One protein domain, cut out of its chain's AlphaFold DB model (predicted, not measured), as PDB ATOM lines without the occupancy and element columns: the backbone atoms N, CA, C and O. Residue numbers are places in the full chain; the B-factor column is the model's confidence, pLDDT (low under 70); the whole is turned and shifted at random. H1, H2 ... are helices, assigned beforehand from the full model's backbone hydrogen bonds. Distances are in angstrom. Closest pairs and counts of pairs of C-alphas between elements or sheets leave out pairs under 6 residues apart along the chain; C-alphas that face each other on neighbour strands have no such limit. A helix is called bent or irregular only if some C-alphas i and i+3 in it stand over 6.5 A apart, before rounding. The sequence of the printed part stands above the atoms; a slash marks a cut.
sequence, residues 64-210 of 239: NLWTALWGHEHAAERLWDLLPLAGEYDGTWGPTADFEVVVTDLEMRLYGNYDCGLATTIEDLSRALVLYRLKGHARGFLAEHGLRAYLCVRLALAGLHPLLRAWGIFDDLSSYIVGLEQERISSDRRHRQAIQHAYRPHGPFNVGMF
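AT A GLANCE: This is residues 64 to 210 of the 239 residues of an uncharacterized protein of Cupriavidus sp. GA3-3 (UniProt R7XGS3). H3, one of the two longest helices, stands with H4 and H5 in an up-and-down bundle of three, with H4 and H5 nearest the middle of the domain. The short hairpin of H1 and H2 packs on H4, H7 folds back beside H5 after the small turn of H6, and H8 meets H5 near the first ends of both, residues 190 to 195 on residues 143 to 147, making a corner, with little H9 near H8. The printed part has 147 residues with nine named helices, H1 to H9 in chain order, and no named strand: the class is all helix. It is compact, with a radius of gyration of the C-alphas of 14.9 A, and rounded, spanning 41 by 36 by 32 A.

IN THESE COORDINATES: H3 is residues 99 to 116, 25.2 A long, beginning at C-alpha 99 (-4.499, 29.984, -24.406). H4 is residues 122 to 133, 16.5 A, and H5 residues 143 to 159, 25.1 A. H1, residues 64 to 70, begins at C-alpha 64 (-7.380, 10.496, -22.947), and H2 is residues 76 to 82. H6 is residues 161 to 166, H7 residues 170 to 187, 25.6 A, and H8 residues 189 to 202, 20.6 A. H9, residues 207 to 210, ends at C-alpha 210 (15.882, 23.170, -16.783). H8 is irregular: C-alphas 198 and 201 are 7.2 A apart.

HOW THE PARTS SIT: H3 touches H5, the same way at a shallow tilt of 29 degrees; the closest C-alphas, of Glu 107 and Cys 152, are 6.2 A apart. H4 and H5, a hairpin, touch at 24 degrees, opposite ways, closest at Tyr 132 and Ala 149, C-alphas 4.9 A apart. H1 touches H4, the same way at 29 degrees, closest at the C-alphas of Leu 65 and Ser 126, 5.0 A. H1 and H2 form another hairpin, closest at the C-alphas of Asn 64 and Leu 82, 5.9 A. H5 and H7 only just touch, with 3 pairs of C-alphas within 8 A, closest at Leu 157 and Ser 174, 7.5 A. H5, with residues 143 to 147 alone, touches H8 at 71 degrees, only just about perpendicular; the closest C-alphas, of Ala 143 and His 191, are 4.7 A apart. H6 and H7 only just touch, with 3 such pairs, and only at the corner, closest at the C-alphas of Leu 164 and Phe 170, 4.8 A. H9 only just touches H8, with 3 such pairs, closest at the C-alphas of Gln 196 and Val 207, 7.2 A. H3 and H7 are apart. Every O i to N i+4 pair is within hydrogen-bond range in H1, H3, H4, H6 and H7; H5 has 12 of 13, H8 8 of 10, and H2 0 of 3 but 4 of 4 O i to N i+3 pairs; H9 is too short for an O i to N i+4 pair.

THE WHOLE: The C-alphas farthest apart, of Ala 86 and Pro 204, are 42.8 A from each other. The printed part has no cut. The link from H2 to H3, residues 83 to 98, is long. Mean pLDDT of the printed part is 82.4; residues 84 to 91 are among those under 70.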
ATOM      1  N   ASN A  64      -7.762   9.169 -22.486       68.81
ATOM      2  CA  ASN A  64      -7.380  10.496 -22.947       68.81
ATOM      3  C   ASN A  64      -5.882  10.792 -22.762       68.81
ATOM      4  O   ASN A  64      -5.376  11.660 -23.461       68.81
ATOM      5  N   LEU A  65      -5.149  10.066 -21.905       76.06
ATOM      6  CA  LEU A  65      -3.717  10.288 -21.660       76.06
ATOM      7  C   LEU A  65      -2.870   9.951 -22.895       76.06
ATOM      8  O   LEU A  65      -2.092  10.779 -23.365       76.06
ATOM      9  N   TRP A  66      -3.046   8.754 -23.459       76.31
ATOM     10  CA  TRP A  66      -2.305   8.314 -24.647       76.31
ATOM     11  C   TRP A  66      -2.687   9.117 -25.889       76.31
ATOM     12  O   TRP A  66      -1.832   9.481 -26.698       76.31
ATOM     13  N   THR A  67      -3.967   9.474 -26.006       74.31
ATOM     14  CA  THR A  67      -4.444  10.333 -27.092       74.31
ATOM     15  C   THR A  67      -3.941  11.774 -26.928       74.31
ATOM     16  O   THR A  67      -3.593  12.410 -27.920       74.31
ATOM     17  N   ALA A  68      -3.781  12.266 -25.693       76.38
ATOM     18  CA  ALA A  68      -3.113  13.533 -25.414       76.38
ATOM     19  C   ALA A  68      -1.612  13.486 -25.739       76.38
ATOM     20  O   ALA A  68      -1.089  14.490 -26.206       76.38
ATOM     21  N   LEU A  69      -0.922  12.352 -25.567       77.88
ATOM     22  CA  LEU A  69       0.511  12.197 -25.876       77.88
ATOM     23  C   LEU A  69       0.812  12.067 -27.373       77.88
ATOM     24  O   LEU A  69       1.652  12.800 -27.887       77.88
ATOM     25  N   TRP A  70       0.124  11.157 -28.064       74.31
ATOM     26  CA  TRP A  70       0.463  10.754 -29.438       74.31
ATOM     27  C   TRP A  70      -0.681  10.944 -30.436       74.31
ATOM     28  O   TRP A  70      -0.460  10.997 -31.644       74.31
ATOM     29  N   GLY A  71      -1.919  11.090 -29.960       68.69
ATOM     30  CA  GLY A  71      -3.077  11.291 -30.829       68.69
ATOM     31  C   GLY A  71      -2.963  12.561 -31.675       68.69
ATOM     32  O   GLY A  71      -2.326  13.537 -31.280       68.69
ATOM     33  N   HIS A  72      -3.607  12.546 -32.843       73.12
ATOM     34  CA  HIS A  72      -3.856  13.727 -33.680       73.12
ATOM     35  C   HIS A  72      -2.625  14.576 -34.059       73.12
ATOM     36  O   HIS A  72      -2.742  15.789 -34.195       73.12
ATOM     37  N   GLU A  73      -1.466  13.956 -34.299       67.19
ATOM     38  CA  GLU A  73      -0.227  14.652 -34.692       67.19
ATOM     39  C   GLU A  73      -0.401  15.618 -35.884       67.19
ATOM     40  O   GLU A  73       0.102  16.737 -35.856       67.19
ATOM     41  N   HIS A  74      -1.187  15.236 -36.896       69.81
ATOM     42  CA  HIS A  74      -1.493  16.077 -38.067       69.81
ATOM     43  C   HIS A  74      -2.826  16.846 -37.956       69.81
ATOM     44  O   HIS A  74      -3.324  17.378 -38.944       69.81
ATOM     45  N   ALA A  75      -3.446  16.859 -36.775       72.00
ATOM     46  CA  ALA A  75      -4.751  17.470 -36.529       72.00
ATOM     47  C   ALA A  75      -4.846  17.997 -35.087       72.00
ATOM     48  O   ALA A  75      -5.826  17.722 -34.394       72.00
ATOM     49  N   ALA A  76      -3.817  18.722 -34.630       76.62
ATOM     50  CA  ALA A  76      -3.627  19.101 -33.226       76.62
ATOM     51  C   ALA A  76      -4.839  19.808 -32.587       76.62
ATOM     52  O   ALA A  76      -5.069  19.652 -31.393       76.62
ATOM     53  N   GLU A  77      -5.663  20.515 -33.364       76.75
ATOM     54  CA  GLU A  77      -6.922  21.115 -32.895       76.75
ATOM     55  C   GLU A  77      -7.891  20.089 -32.275       76.75
ATOM     56  O   GLU A  77      -8.577  20.409 -31.308       76.75
ATOM     57  N   ARG A  78      -7.887  18.829 -32.737       80.44
ATOM     58  CA  ARG A  78      -8.695  17.735 -32.161       80.44
ATOM     59  C   ARG A  78      -8.263  17.323 -30.753       80.44
ATOM     60  O   ARG A  78      -8.976  16.580 -30.088       80.44
ATOM     61  N   LEU A  79      -7.106  17.788 -30.271       82.94
ATOM     62  CA  LEU A  79      -6.693  17.563 -28.883       82.94
ATOM     63  C   LEU A  79      -7.627  18.269 -27.886       82.94
ATOM     64  O   LEU A  79      -7.769  17.794 -26.760       82.94
ATOM     65  N   TRP A  80      -8.306  19.346 -28.301       83.00
ATOM     66  CA  TRP A  80      -9.342  19.996 -27.495       83.00
ATOM     67  C   TRP A  80     -10.522  19.061 -27.190       83.00
ATOM     68  O   TRP A  80     -11.044  19.090 -26.075       83.00
ATOM     69  N   ASP A  81     -10.894  18.195 -28.137       81.56
ATOM     70  CA  ASP A  81     -12.070  17.316 -28.050       81.56
ATOM     71  C   ASP A  81     -11.884  16.141 -27.069       81.56
ATOM     72  O   ASP A  81     -12.857  15.491 -26.686       81.56
ATOM     73  N   LEU A  82     -10.646  15.857 -26.643       74.88
ATOM     74  CA  LEU A  82     -10.326  14.711 -25.781       74.88
ATOM     75  C   LEU A  82     -10.904  14.836 -24.369       74.88
ATOM     76  O   LEU A  82     -11.169  13.830 -23.715       74.88
ATOM     77  N   LEU A  83     -11.046  16.062 -23.871       72.56
ATOM     78  CA  LEU A  83     -11.429  16.353 -22.490       72.56
ATOM     79  C   LEU A  83     -12.589  17.356 -22.513       72.56
ATOM     80  O   LEU A  83     -12.365  18.547 -22.294       72.56
ATOM     81  N   PRO A  84     -13.818  16.899 -22.829       63.16
ATOM     82  CA  PRO A  84     -14.986  17.768 -22.889       63.16
ATOM     83  C   PRO A  84     -15.284  18.417 -21.531       63.16
ATOM     84  O   PRO A  84     -14.910  17.905 -20.473       63.16
ATOM     85  N   LEU A  85     -15.980  19.554 -21.582       60.50
ATOM     86  CA  LEU A  85     -16.349  20.370 -20.425       60.50
ATOM     87  C   LEU A  85     -17.129  19.542 -19.388       60.50
ATOM     88  O   LEU A  85     -18.277  19.159 -19.612       60.50
ATOM     89  N   ALA A  86     -16.504  19.301 -18.237       51.12
ATOM     90  CA  ALA A  86     -17.130  18.702 -17.068       51.12
ATOM     91  C   ALA A  86     -16.620  19.407 -15.802       51.12
ATOM     92  O   ALA A  86     -15.427  19.374 -15.498       51.12
ATOM     93  N   GLY A  87     -17.527  20.043 -15.057       58.47
ATOM     94  CA  GLY A  87     -17.214  20.703 -13.788       58.47
ATOM     95  C   GLY A  87     -16.541  22.073 -13.933       58.47
ATOM     96  O   GLY A  87     -16.984  22.916 -14.701       58.47
ATOM     97  N   GLU A  88     -15.488  22.297 -13.147       53.09
ATOM     98  CA  GLU A  88     -14.912  23.613 -12.793       53.09
ATOM     99  C   GLU A  88     -14.262  24.406 -13.948       53.09
ATOM    100  O   GLU A  88     -13.788  25.515 -13.727       53.09
ATOM    101  N   TYR A  89     -14.248  23.857 -15.165       53.78
ATOM    102  CA  TYR A  89     -13.646  24.442 -16.374       53.78
ATOM    103  C   TYR A  89     -14.679  24.997 -17.375       53.78
ATOM    104  O   TYR A  89     -14.366  25.203 -18.551       53.78
ATOM    105  N   ASP A  90     -15.928  25.187 -16.943       52.31
ATOM    106  CA  ASP A  90     -17.017  25.606 -17.826       52.31
ATOM    107  C   ASP A  90     -16.731  26.971 -18.484       52.31
ATOM    108  O   ASP A  90     -16.487  27.976 -17.817       52.31
ATOM    109  N   GLY A  91     -16.731  26.993 -19.819       57.47
ATOM    110  CA  GLY A  91     -16.470  28.182 -20.633       57.47
ATOM    111  C   GLY A  91     -15.007  28.516 -20.974       57.47
ATOM    112  O   GLY A  91     -14.815  29.399 -21.812       57.47
ATOM    113  N   THR A  92     -13.983  27.844 -20.416       70.88
ATOM    114  CA  THR A  92     -12.560  28.190 -20.688       70.88
ATOM    115  C   THR A  92     -11.758  27.164 -21.496       70.88
ATOM    116  O   THR A  92     -10.631  27.459 -21.884       70.88
ATOM    117  N   TRP A  93     -12.316  26.000 -21.848       83.44
ATOM    118  CA  TRP A  93     -11.624  24.977 -22.652       83.44
ATOM    119  C   TRP A  93     -12.159  24.880 -24.093       83.44
ATOM    120  O   TRP A  93     -13.369  24.789 -24.299       83.44
ATOM    121  N   GLY A  94     -11.266  24.843 -25.092       83.69
ATOM    122  CA  GLY A  94     -11.615  24.597 -26.499       83.69
ATOM    123  C   GLY A  94     -10.888  25.494 -27.517       83.69
ATOM    124  O   GLY A  94     -10.172  26.418 -27.134       83.69
ATOM    125  N   PRO A  95     -11.094  25.279 -28.833       83.38
ATOM    126  CA  PRO A  95     -10.355  25.968 -29.900       83.38
ATOM    127  C   PRO A  95     -10.605  27.482 -29.981       83.38
ATOM    128  O   PRO A  95      -9.800  28.217 -30.551       83.38
ATOM    129  N   THR A  96     -11.718  27.964 -29.425       84.88
ATOM    130  CA  THR A  96     -12.074  29.391 -29.386       84.88
ATOM    131  C   THR A  96     -11.532  30.124 -28.158       84.88
ATOM    132  O   THR A  96     -11.507  31.362 -28.179       84.88
ATOM    133  N   ALA A  97     -11.110  29.392 -27.121       85.56
ATOM    134  CA  ALA A  97     -10.582  29.943 -25.878       85.56
ATOM    135  C   ALA A  97      -9.222  30.621 -26.099       85.56
ATOM    136  O   ALA A  97      -8.494  30.300 -27.039       85.56
ATOM    137  N   ASP A  98      -8.877  31.575 -25.235       88.50
ATOM    138  CA  ASP A  98      -7.540  32.164 -25.246       88.50
ATOM    139  C   ASP A  98      -6.578  31.294 -24.434       88.50
ATOM    140  O   ASP A  98      -6.841  31.005 -23.264       88.50
ATOM    141  N   PHE A  99      -5.465  30.876 -25.044       90.31
ATOM    142  CA  PHE A  99      -4.499  29.984 -24.406       90.31
ATOM    143  C   PHE A  99      -3.934  30.549 -23.094       90.31
ATOM    144  O   PHE A  99      -3.619  29.765 -22.200       90.31
ATOM    145  N   GLU A 100      -3.815  31.876 -22.949       91.25
ATOM    146  CA  GLU A 100      -3.365  32.485 -21.692       91.25
ATOM    147  C   GLU A 100      -4.335  32.178 -20.545       91.25
ATOM    148  O   GLU A 100      -3.894  31.836 -19.447       91.25
ATOM    149  N   VAL A 101      -5.646  32.226 -20.798       89.62
ATOM    150  CA  VAL A 101      -6.673  31.888 -19.802       89.62
ATOM    151  C   VAL A 101      -6.587  30.403 -19.456       89.62
ATOM    152  O   VAL A 101      -6.409  30.061 -18.288       89.62
ATOM    153  N   VAL A 102      -6.590  29.517 -20.461       89.75
ATOM    154  CA  VAL A 102      -6.625  28.060 -20.225       89.75
ATOM    155  C   VAL A 102      -5.400  27.563 -19.452       89.75
ATOM    156  O   VAL A 102      -5.518  26.725 -18.556       89.75
ATOM    157  N   VAL A 103      -4.208  28.080 -19.773       91.25
ATOM    158  CA  VAL A 103      -2.979  27.700 -19.060       91.25
ATOM    159  C   VAL A 103      -2.918  28.321 -17.660       91.25
ATOM    160  O   VAL A 103      -2.397  27.680 -16.751       91.25
ATOM    161  N   THR A 104      -3.519  29.498 -17.440       90.50
ATOM    162  CA  THR A 104      -3.640  30.103 -16.100       90.50
ATOM    163  C   THR A 104      -4.572  29.296 -15.196       90.50
ATOM    164  O   THR A 104      -4.196  29.002 -14.062       90.50
ATOM    165  N   ASP A 105      -5.735  28.867 -15.693       89.62
ATOM    166  CA  ASP A 105      -6.673  28.034 -14.927       89.62
ATOM    167  C   ASP A 105      -6.032  26.691 -14.532       89.62
ATOM    168  O   ASP A 105      -6.185  26.211 -13.404       89.62
ATOM    169  N   LEU A 106      -5.270  26.076 -15.446       90.06
ATOM    170  CA  LEU A 106      -4.554  24.829 -15.172       90.06
ATOM    171  C   LEU A 106      -3.383  25.015 -14.195       90.06
ATOM    172  O   LEU A 106      -3.205  24.178 -13.309       90.06
ATOM    173  N   GLU A 107      -2.608  26.096 -14.312       90.25
ATOM    174  CA  GLU A 107      -1.589  26.458 -13.319       90.25
ATOM    175  C   GLU A 107      -2.221  26.645 -11.936       90.25
ATOM    176  O   GLU A 107      -1.771  26.021 -10.975       90.25
ATOM    177  N   MET A 108      -3.287  27.445 -11.832       87.31
ATOM    178  CA  MET A 108      -4.003  27.684 -10.576       87.31
ATOM    179  C   MET A 108      -4.499  26.381  -9.945       87.31
ATOM    180  O   MET A 108      -4.291  26.178  -8.747       87.31
ATOM    181  N   ARG A 109      -5.089  25.476 -10.736       87.94
ATOM    182  CA  ARG A 109      -5.519  24.157 -10.254       87.94
ATOM    183  C   ARG A 109      -4.345  23.301  -9.794       87.94
ATOM    184  O   ARG A 109      -4.396  22.764  -8.696       87.94
ATOM    185  N   LEU A 110      -3.295  23.149 -10.599       87.88
ATOM    186  CA  LEU A 110      -2.189  22.244 -10.271       87.88
ATOM    187  C   LEU A 110      -1.356  22.747  -9.083       87.88
ATOM    188  O   LEU A 110      -1.058  21.972  -8.174       87.88
ATOM    189  N   TYR A 111      -1.014  24.038  -9.055       85.62
ATOM    190  CA  TYR A 111      -0.303  24.641  -7.926       85.62
ATOM    191  C   TYR A 111      -1.187  24.700  -6.676       85.62
ATOM    192  O   TYR A 111      -0.716  24.368  -5.592       85.62
ATOM    193  N   GLY A 112      -2.473  25.042  -6.819       82.81
ATOM    194  CA  GLY A 112      -3.441  25.041  -5.721       82.81
ATOM    195  C   GLY A 112      -3.674  23.649  -5.136       82.81
ATOM    196  O   GLY A 112      -3.645  23.490  -3.919       82.81
ATOM    197  N   ASN A 113      -3.817  22.623  -5.980       83.62
ATOM    198  CA  ASN A 113      -3.923  21.232  -5.544       83.62
ATOM    199  C   ASN A 113      -2.682  20.817  -4.755       83.62
ATOM    200  O   ASN A 113      -2.809  20.266  -3.664       83.62
ATOM    201  N   TYR A 114      -1.491  21.127  -5.267       80.00
ATOM    202  CA  TYR A 114      -0.240  20.800  -4.594       80.00
ATOM    203  C   TYR A 114      -0.093  21.520  -3.238       80.00
ATOM    204  O   TYR A 114       0.174  20.865  -2.232       80.00
ATOM    205  N   ASP A 115      -0.319  22.839  -3.182       79.69
ATOM    206  CA  ASP A 115      -0.210  23.630  -1.944       79.69
ATOM    207  C   ASP A 115      -1.282  23.249  -0.898       79.69
ATOM    208  O   ASP A 115      -1.017  23.324   0.303       79.69
ATOM    209  N   CYS A 116      -2.465  22.797  -1.331       82.50
ATOM    210  CA  CYS A 116      -3.550  22.327  -0.457       82.50
ATOM    211  C   CYS A 116      -3.507  20.814  -0.152       82.50
ATOM    212  O   CYS A 116      -4.345  20.328   0.607       82.50
ATOM    213  N   GLY A 117      -2.568  20.056  -0.729       77.31
ATOM    214  CA  GLY A 117      -2.481  18.598  -0.564       77.31
ATOM    215  C   GLY A 117      -3.624  17.804  -1.218       77.31
ATOM    216  O   GLY A 117      -3.904  16.680  -0.799       77.31
ATOM    217  N   LEU A 118      -4.293  18.374  -2.223       82.12
ATOM    218  CA  LEU A 118      -5.319  17.701  -3.021       82.12
ATOM    219  C   LEU A 118      -4.673  16.782  -4.067       82.12
ATOM    220  O   LEU A 118      -3.604  17.067  -4.611       82.12
ATOM    221  N   ALA A 119      -5.339  15.668  -4.371       81.38
ATOM    222  CA  ALA A 119      -4.837  14.703  -5.341       81.38
ATOM    223  C   ALA A 119      -4.838  15.287  -6.764       81.38
ATOM    224  O   ALA A 119      -5.869  15.732  -7.262       81.38
ATOM    225  N   THR A 120      -3.688  15.228  -7.437       85.25
ATOM    226  CA  THR A 120      -3.621  15.420  -8.892       85.25
ATOM    227  C   THR A 120      -4.240  14.208  -9.583       85.25
ATOM    228  O   THR A 120      -3.971  13.070  -9.197       85.25
ATOM    229  N   THR A 121      -5.059  14.439 -10.603       86.19
ATOM    230  CA  THR A 121      -5.740  13.391 -11.374       86.19
ATOM    231  C   THR A 121      -5.062  13.168 -12.726       86.19
ATOM    232  O   THR A 121      -4.343  14.034 -13.227       86.19
ATOM    233  N   ILE A 122      -5.313  12.022 -13.372       84.25
ATOM    234  CA  ILE A 122      -4.786  11.801 -14.729       84.25
ATOM    235  C   ILE A 122      -5.432  12.754 -15.746       84.25
ATOM    236  O   ILE A 122      -4.801  13.092 -16.749       84.25
ATOM    237  N   GLU A 123      -6.650  13.242 -15.502       84.62
ATOM    238  CA  GLU A 123      -7.216  14.283 -16.359       84.62
ATOM    239  C   GLU A 123      -6.379  15.562 -16.316       84.62
ATOM    240  O   GLU A 123      -6.169  16.167 -17.359       84.62
ATOM    241  N   ASP A 124      -5.850  15.955 -15.153       87.50
ATOM    242  CA  ASP A 124      -5.017  17.159 -15.029       87.50
ATOM    243  C   ASP A 124      -3.706  17.018 -15.822       87.50
ATOM    244  O   ASP A 124      -3.301  17.939 -16.532       87.50
ATOM    245  N   LEU A 125      -3.088  15.830 -15.784       89.88
ATOM    246  CA  LEU A 125      -1.943  15.490 -16.638       89.88
ATOM    247  C   LEU A 125      -2.321  15.483 -18.126       89.88
ATOM    248  O   LEU A 125      -1.575  16.000 -18.952       89.88
ATOM    249  N   SER A 126      -3.492  14.947 -18.471       87.56
ATOM    250  CA  SER A 126      -3.977  14.907 -19.854       87.56
ATOM    251  C   SER A 126      -4.258  16.322 -20.386       87.56
ATOM    252  O   SER A 126      -3.838  16.641 -21.496       87.56
ATOM    253  N   ARG A 127      -4.864  17.209 -19.576       88.44
ATOM    254  CA  ARG A 127      -5.056  18.641 -19.887       88.44
ATOM    255  C   ARG A 127      -3.707  19.334 -20.097       88.44
ATOM    256  O   ARG A 127      -3.533  20.032 -21.095       88.44
ATOM    257  N   ALA A 128      -2.733  19.089 -19.217       92.12
ATOM    258  CA  ALA A 128      -1.386  19.646 -19.345       92.12
ATOM    259  C   ALA A 128      -0.693  19.216 -20.649       92.12
ATOM    260  O   ALA A 128      -0.106  20.048 -21.340       92.12
ATOM    261  N   LEU A 129      -0.805  17.937 -21.019       91.12
ATOM    262  CA  LEU A 129      -0.211  17.383 -22.238       91.12
ATOM    263  C   LEU A 129      -0.878  17.912 -23.515       91.12
ATOM    264  O   LEU A 129      -0.174  18.246 -24.471       91.12
ATOM    265  N   VAL A 130      -2.206  18.071 -23.511       90.00
ATOM    266  CA  VAL A 130      -2.942  18.734 -24.599       90.00
ATOM    267  C   VAL A 130      -2.440  20.167 -24.795       90.00
ATOM    268  O   VAL A 130      -2.016  20.512 -25.900       90.00
ATOM    269  N   LEU A 131      -2.396  20.987 -23.736       91.38
ATOM    270  CA  LEU A 131      -1.890  22.363 -23.831       91.38
ATOM    271  C   LEU A 131      -0.422  22.408 -24.288       91.38
ATOM    272  O   LEU A 131      -0.059  23.220 -25.139       91.38
ATOM    273  N   TYR A 132       0.423  21.508 -23.781       92.31
ATOM    274  CA  TYR A 132       1.836  21.432 -24.153       92.31
ATOM    275  C   TYR A 132       2.048  21.174 -25.658       92.31
ATOM    276  O   TYR A 132       2.925  21.808 -26.268       92.31
ATOM    277  N   ARG A 133       1.223  20.302 -26.263       90.25
ATOM    278  CA  ARG A 133       1.271  19.943 -27.695       90.25
ATOM    279  C   ARG A 133       0.555  20.925 -28.622       90.25
ATOM    280  O   ARG A 133       0.980  21.071 -29.762       90.25
ATOM    281  N   LEU A 134      -0.441  21.673 -28.144       87.50
ATOM    282  CA  LEU A 134      -1.156  22.718 -28.904       87.50
ATOM    283  C   LEU A 134      -0.307  23.961 -29.266       87.50
ATOM    284  O   LEU A 134      -0.826  24.960 -29.782       87.50
ATOM    285  N   LYS A 135       1.012  23.896 -29.037       77.31
ATOM    286  CA  LYS A 135       2.028  24.872 -29.446       77.31
ATOM    287  C   LYS A 135       1.748  25.424 -30.847       77.31
ATOM    288  O   LYS A 135       1.760  24.681 -31.823       77.31
ATOM    289  N   GLY A 136       1.566  26.740 -30.947       74.38
ATOM    290  CA  GLY A 136       1.429  27.457 -32.221       74.38
ATOM    291  C   GLY A 136       0.126  27.218 -32.993       74.38
ATOM    292  O   GLY A 136      -0.076  27.882 -34.003       74.38
ATOM    293  N   HIS A 137      -0.746  26.324 -32.521       80.69
ATOM    294  CA  HIS A 137      -2.055  26.039 -33.118       80.69
ATOM    295  C   HIS A 137      -3.190  26.727 -32.349       80.69
ATOM    296  O   HIS A 137      -4.185  27.138 -32.936       80.69
ATOM    297  N   ALA A 138      -3.042  26.888 -31.032       83.25
ATOM    298  CA  ALA A 138      -4.044  27.554 -30.212       83.25
ATOM    299  C   ALA A 138      -4.047  29.086 -30.366       83.25
ATOM    300  O   ALA A 138      -3.005  29.740 -30.484       83.25
ATOM    301  N   ARG A 139      -5.247  29.667 -30.274       83.12
ATOM    302  CA  ARG A 139      -5.477  31.113 -30.227       83.12
ATOM    303  C   ARG A 139      -4.744  31.748 -29.037       83.12
ATOM    304  O   ARG A 139      -4.786  31.225 -27.929       83.12
ATOM    305  N   GLY A 140      -4.077  32.878 -29.269       83.00
ATOM    306  CA  GLY A 140      -3.337  33.598 -28.221       83.00
ATOM    307  C   GLY A 140      -2.016  32.934 -27.800       83.00
ATOM    308  O   GLY A 140      -1.371  33.390 -26.862       83.00
ATOM    309  N   PHE A 141      -1.569  31.863 -28.470       87.88
ATOM    310  CA  PHE A 141      -0.335  31.175 -28.087       87.88
ATOM    311  C   PHE A 141       0.923  32.052 -28.253       87.88
ATOM    312  O   PHE A 141       1.272  32.474 -29.359       87.88
ATOM    313  N   LEU A 142       1.668  32.231 -27.158       90.00
ATOM    314  CA  LEU A 142       2.987  32.866 -27.117       90.00
ATOM    315  C   LEU A 142       4.073  31.860 -26.704       90.00
ATOM    316  O   LEU A 142       3.809  30.841 -26.072       90.00
ATOM    317  N   ALA A 143       5.335  32.162 -27.022       87.69
ATOM    318  CA  ALA A 143       6.471  31.280 -26.726       87.69
ATOM    319  C   ALA A 143       6.637  30.966 -25.220       87.69
ATOM    320  O   ALA A 143       7.056  29.862 -24.859       87.69
ATOM    321  N   GLU A 144       6.261  31.921 -24.364       88.25
ATOM    322  CA  GLU A 144       6.211  31.814 -22.898       88.25
ATOM    323  C   GLU A 144       5.120  30.851 -22.417       88.25
ATOM    324  O   GLU A 144       5.321  30.117 -21.450       88.25
ATOM    325  N   HIS A 145       4.000  30.751 -23.137       91.44
ATOM    326  CA  HIS A 145       2.931  29.807 -22.807       91.44
ATOM    327  C   HIS A 145       3.389  28.350 -22.975       91.44
ATOM    328  O   HIS A 145       2.906  27.457 -22.285       91.44
ATOM    329  N   GLY A 146       4.382  28.108 -23.841       89.69
ATOM    330  CA  GLY A 146       5.054  26.815 -23.946       89.69
ATOM    331  C   GLY A 146       5.801  26.406 -22.675       89.69
ATOM    332  O   GLY A 146       5.703  25.254 -22.267       89.69
ATOM    333  N   LEU A 147       6.499  27.354 -22.038       90.75
ATOM    334  CA  LEU A 147       7.195  27.139 -20.762       90.75
ATOM    335  C   LEU A 147       6.178  26.831 -19.656       90.75
ATOM    336  O   LEU A 147       6.332  25.850 -18.935       90.75
ATOM    337  N   ARG A 148       5.108  27.629 -19.573       91.56
ATOM    338  CA  ARG A 148       4.001  27.440 -18.621       91.56
ATOM    339  C   ARG A 148       3.369  26.049 -18.746       91.56
ATOM    340  O   ARG A 148       3.319  25.301 -17.774       91.56
ATOM    341  N   ALA A 149       3.015  25.639 -19.965       92.62
ATOM    342  CA  ALA A 149       2.471  24.306 -20.221       92.62
ATOM    343  C   ALA A 149       3.459  23.172 -19.868       92.62
ATOM    344  O   ALA A 149       3.039  22.160 -19.308       92.62
ATOM    345  N   TYR A 150       4.764  23.339 -20.124       92.25
ATOM    346  CA  TYR A 150       5.776  22.360 -19.703       92.25
ATOM    347  C   TYR A 150       5.848  22.220 -18.173       92.25
ATOM    348  O   TYR A 150       5.867  21.102 -17.650       92.25
ATOM    349  N   LEU A 151       5.804  23.339 -17.438       90.25
ATOM    350  CA  LEU A 151       5.737  23.333 -15.973       90.25
ATOM    351  C   LEU A 151       4.484  22.602 -15.470       90.25
ATOM    352  O   LEU A 151       4.608  21.767 -14.574       90.25
ATOM    353  N   CYS A 152       3.311  22.831 -16.074       91.88
ATOM    354  CA  CYS A 152       2.089  22.083 -15.758       91.88
ATOM    355  C   CYS A 152       2.268  20.569 -15.952       91.88
ATOM    356  O   CYS A 152       1.898  19.798 -15.070       91.88
ATOM    357  N   VAL A 153       2.874  20.130 -17.063       92.88
ATOM    358  CA  VAL A 153       3.128  18.700 -17.318       92.88
ATOM    359  C   VAL A 153       4.048  18.112 -16.247       92.88
ATOM    360  O   VAL A 153       3.722  17.082 -15.656       92.88
ATOM    361  N   ARG A 154       5.179  18.764 -15.941       90.19
ATOM    362  CA  ARG A 154       6.135  18.262 -14.937       90.19
ATOM    363  C   ARG A 154       5.557  18.263 -13.518       90.19
ATOM    364  O   ARG A 154       5.816  17.325 -12.764       90.19
ATOM    365  N   LEU A 155       4.741  19.259 -13.174       88.06
ATOM    366  CA  LEU A 155       3.992  19.327 -11.915       88.06
ATOM    367  C   LEU A 155       2.980  18.177 -11.808       88.06
ATOM    368  O   LEU A 155       2.956  17.476 -10.797       88.06
ATOM    369  N   ALA A 156       2.203  17.933 -12.868       90.25
ATOM    370  CA  ALA A 156       1.204  16.872 -12.892       90.25
ATOM    371  C   ALA A 156       1.834  15.469 -12.821       90.25
ATOM    372  O   ALA A 156       1.387  14.640 -12.027       90.25
ATOM    373  N   LEU A 157       2.919  15.215 -13.568       88.69
ATOM    374  CA  LEU A 157       3.691  13.966 -13.482       88.69
ATOM    375  C   LEU A 157       4.152  13.687 -12.051       88.69
ATOM    376  O   LEU A 157       3.929  12.596 -11.532       88.69
ATOM    377  N   ALA A 158       4.779  14.668 -11.402       86.00
ATOM    378  CA  ALA A 158       5.308  14.504 -10.055       86.00
ATOM    379  C   ALA A 158       4.196  14.358  -8.994       86.00
ATOM    380  O   ALA A 158       4.362  13.576  -8.057       86.00
ATOM    381  N   GLY A 159       3.041  15.014  -9.166       84.12
ATOM    382  CA  GLY A 159       1.842  14.768  -8.351       84.12
ATOM    383  C   GLY A 159       1.281  13.345  -8.504       84.12
ATOM    384  O   GLY A 159       0.787  12.761  -7.541       84.12
ATOM    385  N   LEU A 160       1.425  12.754  -9.693       86.31
ATOM    386  CA  LEU A 160       0.988  11.393 -10.030       86.31
ATOM    387  C   LEU A 160       2.075  10.318  -9.861       86.31
ATOM    388  O   LEU A 160       1.801   9.140 -10.105       86.31
ATOM    389  N   HIS A 161       3.286  10.684  -9.427       85.69
ATOM    390  CA  HIS A 161       4.446   9.788  -9.357       85.69
ATOM    391  C   HIS A 161       4.149   8.425  -8.692       85.69
ATOM    392  O   HIS A 161       4.491   7.406  -9.296       85.69
ATOM    393  N   PRO A 162       3.461   8.330  -7.530       82.06
ATOM    394  CA  PRO A 162       3.152   7.035  -6.917       82.06
ATOM    395  C   PRO A 162       2.288   6.118  -7.797       82.06
ATOM    396  O   PRO A 162       2.508   4.909  -7.814       82.06
ATOM    397  N   LEU A 163       1.328   6.684  -8.538       83.31
ATOM    398  CA  LEU A 163       0.415   5.939  -9.409       83.31
ATOM    399  C   LEU A 163       1.116   5.502 -10.701       83.31
ATOM    400  O   LEU A 163       1.074   4.331 -11.066       83.31
ATOM    401  N   LEU A 164       1.840   6.419 -11.348       81.94
ATOM    402  CA  LEU A 164       2.583   6.141 -12.581       81.94
ATOM    403  C   LEU A 164       3.744   5.152 -12.354       81.94
ATOM    404  O   LEU A 164       4.050   4.357 -13.242       81.94
ATOM    405  N   ARG A 165       4.367   5.150 -11.163       82.56
ATOM    406  CA  ARG A 165       5.353   4.127 -10.760       82.56
ATOM    407  C   ARG A 165       4.698   2.781 -10.457       82.56
ATOM    408  O   ARG A 165       5.281   1.758 -10.799       82.56
ATOM    409  N   ALA A 166       3.496   2.755  -9.873       79.50
ATOM    410  CA  ALA A 166       2.739   1.513  -9.682       79.50
ATOM    411  C   ALA A 166       2.336   0.863 -11.021       79.50
ATOM    412  O   ALA A 166       2.314  -0.360 -11.117       79.50
ATOM    413  N   TRP A 167       2.085   1.673 -12.054       77.19
ATOM    414  CA  TRP A 167       1.872   1.227 -13.437       77.19
ATOM    415  C   TRP A 167       3.168   0.954 -14.222       77.19
ATOM    416  O   TRP A 167       3.096   0.480 -15.348       77.19
ATOM    417  N   GLY A 168       4.348   1.252 -13.666       76.19
ATOM    418  CA  GLY A 168       5.635   1.011 -14.328       76.19
ATOM    419  C   GLY A 168       5.954   1.922 -15.523       76.19
ATOM    420  O   GLY A 168       6.848   1.579 -16.286       76.19
ATOM    421  N   ILE A 169       5.256   3.058 -15.682       79.25
ATOM    422  CA  ILE A 169       5.376   3.959 -16.853       79.25
ATOM    423  C   ILE A 169       5.958   5.349 -16.544       79.25
ATOM    424  O   ILE A 169       6.094   6.168 -17.450       79.25
ATOM    425  N   PHE A 170       6.234   5.675 -15.275       84.50
ATOM    426  CA  PHE A 170       6.687   7.023 -14.894       84.50
ATOM    427  C   PHE A 170       7.996   7.418 -15.589       84.50
ATOM    428  O   PHE A 170       8.094   8.510 -16.140       84.50
ATOM    429  N   ASP A 171       8.983   6.530 -15.538       79.44
ATOM    430  CA  ASP A 171      10.344   6.729 -16.038       79.44
ATOM    431  C   ASP A 171      10.292   6.883 -17.565       79.44
ATOM    432  O   ASP A 171      10.810   7.860 -18.107       79.44
ATOM    433  N   ASP A 172       9.524   5.990 -18.200       80.56
ATOM    434  CA  ASP A 172       9.067   5.991 -19.591       80.56
ATOM    435  C   ASP A 172       8.624   7.376 -20.073       80.56
ATOM    436  O   ASP A 172       9.231   8.065 -20.899       80.56
ATOM    437  N   LEU A 173       7.517   7.799 -19.460       82.88
ATOM    438  CA  LEU A 173       6.778   9.010 -19.773       82.88
ATOM    439  C   LEU A 173       7.576  10.281 -19.453       82.88
ATOM    440  O   LEU A 173       7.562  11.232 -20.235       82.88
ATOM    441  N   SER A 174       8.293  10.301 -18.327       85.50
ATOM    442  CA  SER A 174       9.145  11.424 -17.932       85.50
ATOM    443  C   SER A 174      10.307  11.604 -18.909       85.50
ATOM    444  O   SER A 174      10.563  12.727 -19.344       85.50
ATOM    445  N   SER A 175      10.980  10.515 -19.295       83.06
ATOM    446  CA  SER A 175      12.099  10.544 -20.247       83.06
ATOM    447  C   SER A 175      11.644  11.002 -21.632       83.06
ATOM    448  O   SER A 175      12.275  11.872 -22.233       83.06
ATOM    449  N   TYR A 176      10.501  10.495 -22.102       84.12
ATOM    450  CA  TYR A 176       9.889  10.915 -23.363       84.12
ATOM    451  C   TYR A 176       9.565  12.420 -23.383       84.12
ATOM    452  O   TYR A 176       9.936  13.133 -24.317       84.12
ATOM    453  N   ILE A 177       8.934  12.934 -22.324       87.81
ATOM    454  CA  ILE A 177       8.568  14.356 -22.204       87.81
ATOM    455  C   ILE A 177       9.807  15.261 -22.103       87.81
ATOM    456  O   ILE A 177       9.818  16.341 -22.696       87.81
ATOM    457  N   VAL A 178      10.866  14.815 -21.415       88.19
ATOM    458  CA  VAL A 178      12.178  15.487 -21.410       88.19
ATOM    459  C   VAL A 178      12.767  15.540 -22.822       88.19
ATOM    460  O   VAL A 178      13.195  16.609 -23.247       88.19
ATOM    461  N   GLY A 179      12.742  14.432 -23.571       85.56
ATOM    462  CA  GLY A 179      13.223  14.382 -24.956       85.56
ATOM    463  C   GLY A 179      12.492  15.364 -25.878       85.56
ATOM    464  O   GLY A 179      13.136  16.154 -26.570       85.56
ATOM    465  N   LEU A 180      11.154  15.396 -25.816       87.75
ATOM    466  CA  LEU A 180      10.341  16.352 -26.579       87.75
ATOM    467  C   LEU A 180      10.700  17.811 -26.259       87.75
ATOM    468  O   LEU A 180      10.771  18.641 -27.164       87.75
ATOM    469  N   GLU A 181      10.918  18.149 -24.988       90.31
ATOM    470  CA  GLU A 181      11.268  19.518 -24.588       90.31
ATOM    471  C   GLU A 181      12.719  19.872 -24.974       90.31
ATOM    472  O   GLU A 181      12.979  20.992 -25.422       90.31
ATOM    473  N   GLN A 182      13.664  18.922 -24.917       89.06
ATOM    474  CA  GLN A 182      15.022  19.102 -25.454       89.06
ATOM    475  C   GLN A 182      14.992  19.399 -26.964       89.06
ATOM    476  O   GLN A 182      15.663  20.330 -27.429       89.06
ATOM    477  N   GLU A 183      14.185  18.665 -27.736       88.62
ATOM    478  CA  GLU A 183      13.991  18.908 -29.170       88.62
ATOM    479  C   GLU A 183      13.302  20.258 -29.426       88.62
ATOM    480  O   GLU A 183      13.750  21.043 -30.269       88.62
ATOM    481  N   ARG A 184      12.255  20.585 -28.663       87.31
ATOM    482  CA  ARG A 184      11.531  21.863 -28.743       87.31
ATOM    483  C   ARG A 184      12.454  23.049 -28.480       87.31
ATOM    484  O   ARG A 184      12.415  24.031 -29.217       87.31
ATOM    485  N   ILE A 185      13.311  22.962 -27.466       89.50
ATOM    486  CA  ILE A 185      14.320  23.976 -27.142       89.50
ATOM    487  C   ILE A 185      15.385  24.064 -28.235       89.50
ATOM    488  O   ILE A 185      15.863  25.163 -28.536       89.50
ATOM    489  N   SER A 186      15.756  22.938 -28.845       88.25
ATOM    490  CA  SER A 186      16.741  22.867 -29.929       88.25
ATOM    491  C   SER A 186      16.225  23.485 -31.234       88.25
ATOM    492  O   SER A 186      16.952  24.253 -31.868       88.25
ATOM    493  N   SER A 187      14.964  23.231 -31.584       88.00
ATOM    494  CA  SER A 187      14.305  23.693 -32.813       88.00
ATOM    495  C   SER A 187      13.726  25.114 -32.719       88.00
ATOM    496  O   SER A 187      13.820  25.886 -33.674       88.00
ATOM    497  N   ASP A 188      13.160  25.509 -31.574       89.62
ATOM    498  CA  ASP A 188      12.448  26.781 -31.414       89.62
ATOM    499  C   ASP A 188      13.253  27.819 -30.626       89.62
ATOM    500  O   ASP A 188      13.272  27.872 -29.391       89.62
ATOM    501  N   ARG A 189      13.879  28.729 -31.378       90.75
ATOM    502  CA  ARG A 189      14.637  29.852 -30.819       90.75
ATOM    503  C   ARG A 189      13.784  30.785 -29.954       90.75
ATOM    504  O   ARG A 189      14.309  31.289 -28.964       90.75
ATOM    505  N   ARG A 190      12.515  31.041 -30.303       90.75
ATOM    506  CA  ARG A 190      11.656  31.970 -29.543       90.75
ATOM    507  C   ARG A 190      11.310  31.373 -28.187       90.75
ATOM    508  O   ARG A 190      11.391  32.059 -27.175       90.75
ATOM    509  N   HIS A 191      10.998  30.084 -28.164       90.44
ATOM    510  CA  HIS A 191      10.735  29.349 -26.936       90.44
ATOM    511  C   HIS A 191      11.986  29.238 -26.046       90.44
ATOM    512  O   HIS A 191      11.922  29.583 -24.867       90.44
ATOM    513  N   ARG A 192      13.163  28.920 -26.609       90.25
ATOM    514  CA  ARG A 192      14.443  28.981 -25.872       90.25
ATOM    515  C   ARG A 192      14.698  30.365 -25.262       90.25
ATOM    516  O   ARG A 192      15.139  30.463 -24.118       90.25
ATOM    517  N   GLN A 193      14.424  31.432 -26.016       90.56
ATOM    518  CA  GLN A 193      14.565  32.813 -25.544       90.56
ATOM    519  C   GLN A 193      13.562  33.160 -24.436       90.56
ATOM    520  O   GLN A 193      13.954  33.844 -23.496       90.56
ATOM    521  N   ALA A 194      12.325  32.665 -24.501       89.75
ATOM    522  CA  ALA A 194      11.324  32.834 -23.447       89.75
ATOM    523  C   ALA A 194      11.778  32.199 -22.121       89.75
ATOM    524  O   ALA A 194      11.762  32.866 -21.089       89.75
ATOM    525  N   ILE A 195      12.286  30.959 -22.155       88.88
ATOM    526  CA  ILE A 195      12.853  30.295 -20.966       88.88
ATOM    527  C   ILE A 195      14.041  31.106 -20.426       88.88
ATOM    528  O   ILE A 195      14.077  31.458 -19.248       88.88
ATOM    529  N   GLN A 196      14.996  31.479 -21.286       87.81
ATOM    530  CA  GLN A 196      16.129  32.311 -20.870       87.81
ATOM    531  C   GLN A 196      15.682  33.652 -20.271       87.81
ATOM    532  O   GLN A 196      16.282  34.099 -19.300       87.81
ATOM    533  N   HIS A 197      14.644  34.294 -20.811       88.44
ATOM    534  CA  HIS A 197      14.128  35.561 -20.298       88.44
ATOM    535  C   HIS A 197      13.466  35.401 -18.925       88.44
ATOM    536  O   HIS A 197      13.782  36.174 -18.024       88.44
ATOM    537  N   ALA A 198      12.633  34.372 -18.740       85.00
ATOM    538  CA  ALA A 198      11.960  34.081 -17.474       85.00
ATOM    539  C   ALA A 198      12.943  33.824 -16.315       85.00
ATOM    540  O   ALA A 198      12.708  34.267 -15.191       85.00
ATOM    541  N   TYR A 199      14.065  33.150 -16.588       79.69
ATOM    542  CA  TYR A 199      15.052  32.786 -15.565       79.69
ATOM    543  C   TYR A 199      16.256  33.748 -15.457       79.69
ATOM    544  O   TYR A 199      16.929  33.768 -14.427       79.69
ATOM    545  N   ARG A 200      16.510  34.620 -16.447       80.81
ATOM    546  CA  ARG A 200      17.603  35.619 -16.416       80.81
ATOM    547  C   ARG A 200      17.622  36.539 -15.180       80.81
ATOM    548  O   ARG A 200      18.728  36.832 -14.726       80.81
ATOM    549  N   PRO A 201      16.489  37.008 -14.613       80.50
ATOM    550  CA  PRO A 201      16.494  37.824 -13.393       80.50
ATOM    551  C   PRO A 201      17.039  37.105 -12.153       80.50
ATOM    552  O   PRO A 201      17.258  37.742 -11.127       80.50
ATOM    553  N   HIS A 202      17.210  35.784 -12.224       71.62
ATOM    554  CA  HIS A 202      17.511  34.939 -11.079       71.62
ATOM    555  C   HIS A 202      18.966  34.438 -11.038       71.62
ATOM    556  O   HIS A 202      19.442  34.080  -9.965       71.62
ATOM    557  N   GLY A 203      19.715  34.508 -12.147       71.25
ATOM    558  CA  GLY A 203      21.153  34.224 -12.153       71.25
ATOM    559  C   GLY A 203      21.678  33.647 -13.471       71.25
ATOM    560  O   GLY A 203      20.985  33.686 -14.492       71.25
ATOM    561  N   PRO A 204      22.914  33.108 -13.480       72.50
ATOM    562  CA  PRO A 204      23.399  32.298 -14.591       72.50
ATOM    563  C   PRO A 204      22.550  31.023 -14.708       72.50
ATOM    564  O   PRO A 204      22.487  30.221 -13.783       72.50
ATOM    565  N   PHE A 205      21.896  30.845 -15.854       75.19
ATOM    566  CA  PHE A 205      20.919  29.782 -16.090       75.19
ATOM    567  C   PHE A 205      21.382  28.835 -17.201       75.19
ATOM    568  O   PHE A 205      21.739  29.286 -18.294       75.19
ATOM    569  N   ASN A 206      21.331  27.525 -16.947       77.19
ATOM    570  CA  ASN A 206      21.590  26.502 -17.956       77.19
ATOM    571  C   ASN A 206      20.269  25.890 -18.437       77.19
ATOM    572  O   ASN A 206      19.608  25.156 -17.706       77.19
ATOM    573  N   VAL A 207      19.925  26.149 -19.700       76.81
ATOM    574  CA  VAL A 207      18.695  25.650 -20.332       76.81
ATOM    575  C   VAL A 207      18.625  24.113 -20.334       76.81
ATOM    576  O   VAL A 207      17.531  23.571 -20.258       76.81
ATOM    577  N   GLY A 208      19.761  23.403 -20.370       72.81
ATOM    578  CA  GLY A 208      19.784  21.935 -20.311       72.81
ATOM    579  C   GLY A 208      19.297  21.380 -18.967       72.81
ATOM    580  O   GLY A 208      18.439  20.504 -18.941       72.81
ATOM    581  N   MET A 209      19.764  21.963 -17.855       73.94
ATOM    582  CA  MET A 209      19.355  21.571 -16.493       73.94
ATOM    583  C   MET A 209      17.861  21.813 -16.242       73.94
ATOM    584  O   MET A 209      17.209  21.043 -15.538       73.94
ATOM    585  N   PHE A 210      17.309  22.867 -16.849       81.19
ATOM    586  CA  PHE A 210      15.882  23.170 -16.783       81.19
ATOM    587  C   PHE A 210      15.011  22.064 -17.382       81.19
ATOM    588  O   PHE A 210      13.930  21.818 -16.853       81.19
TER     589      PHE A 210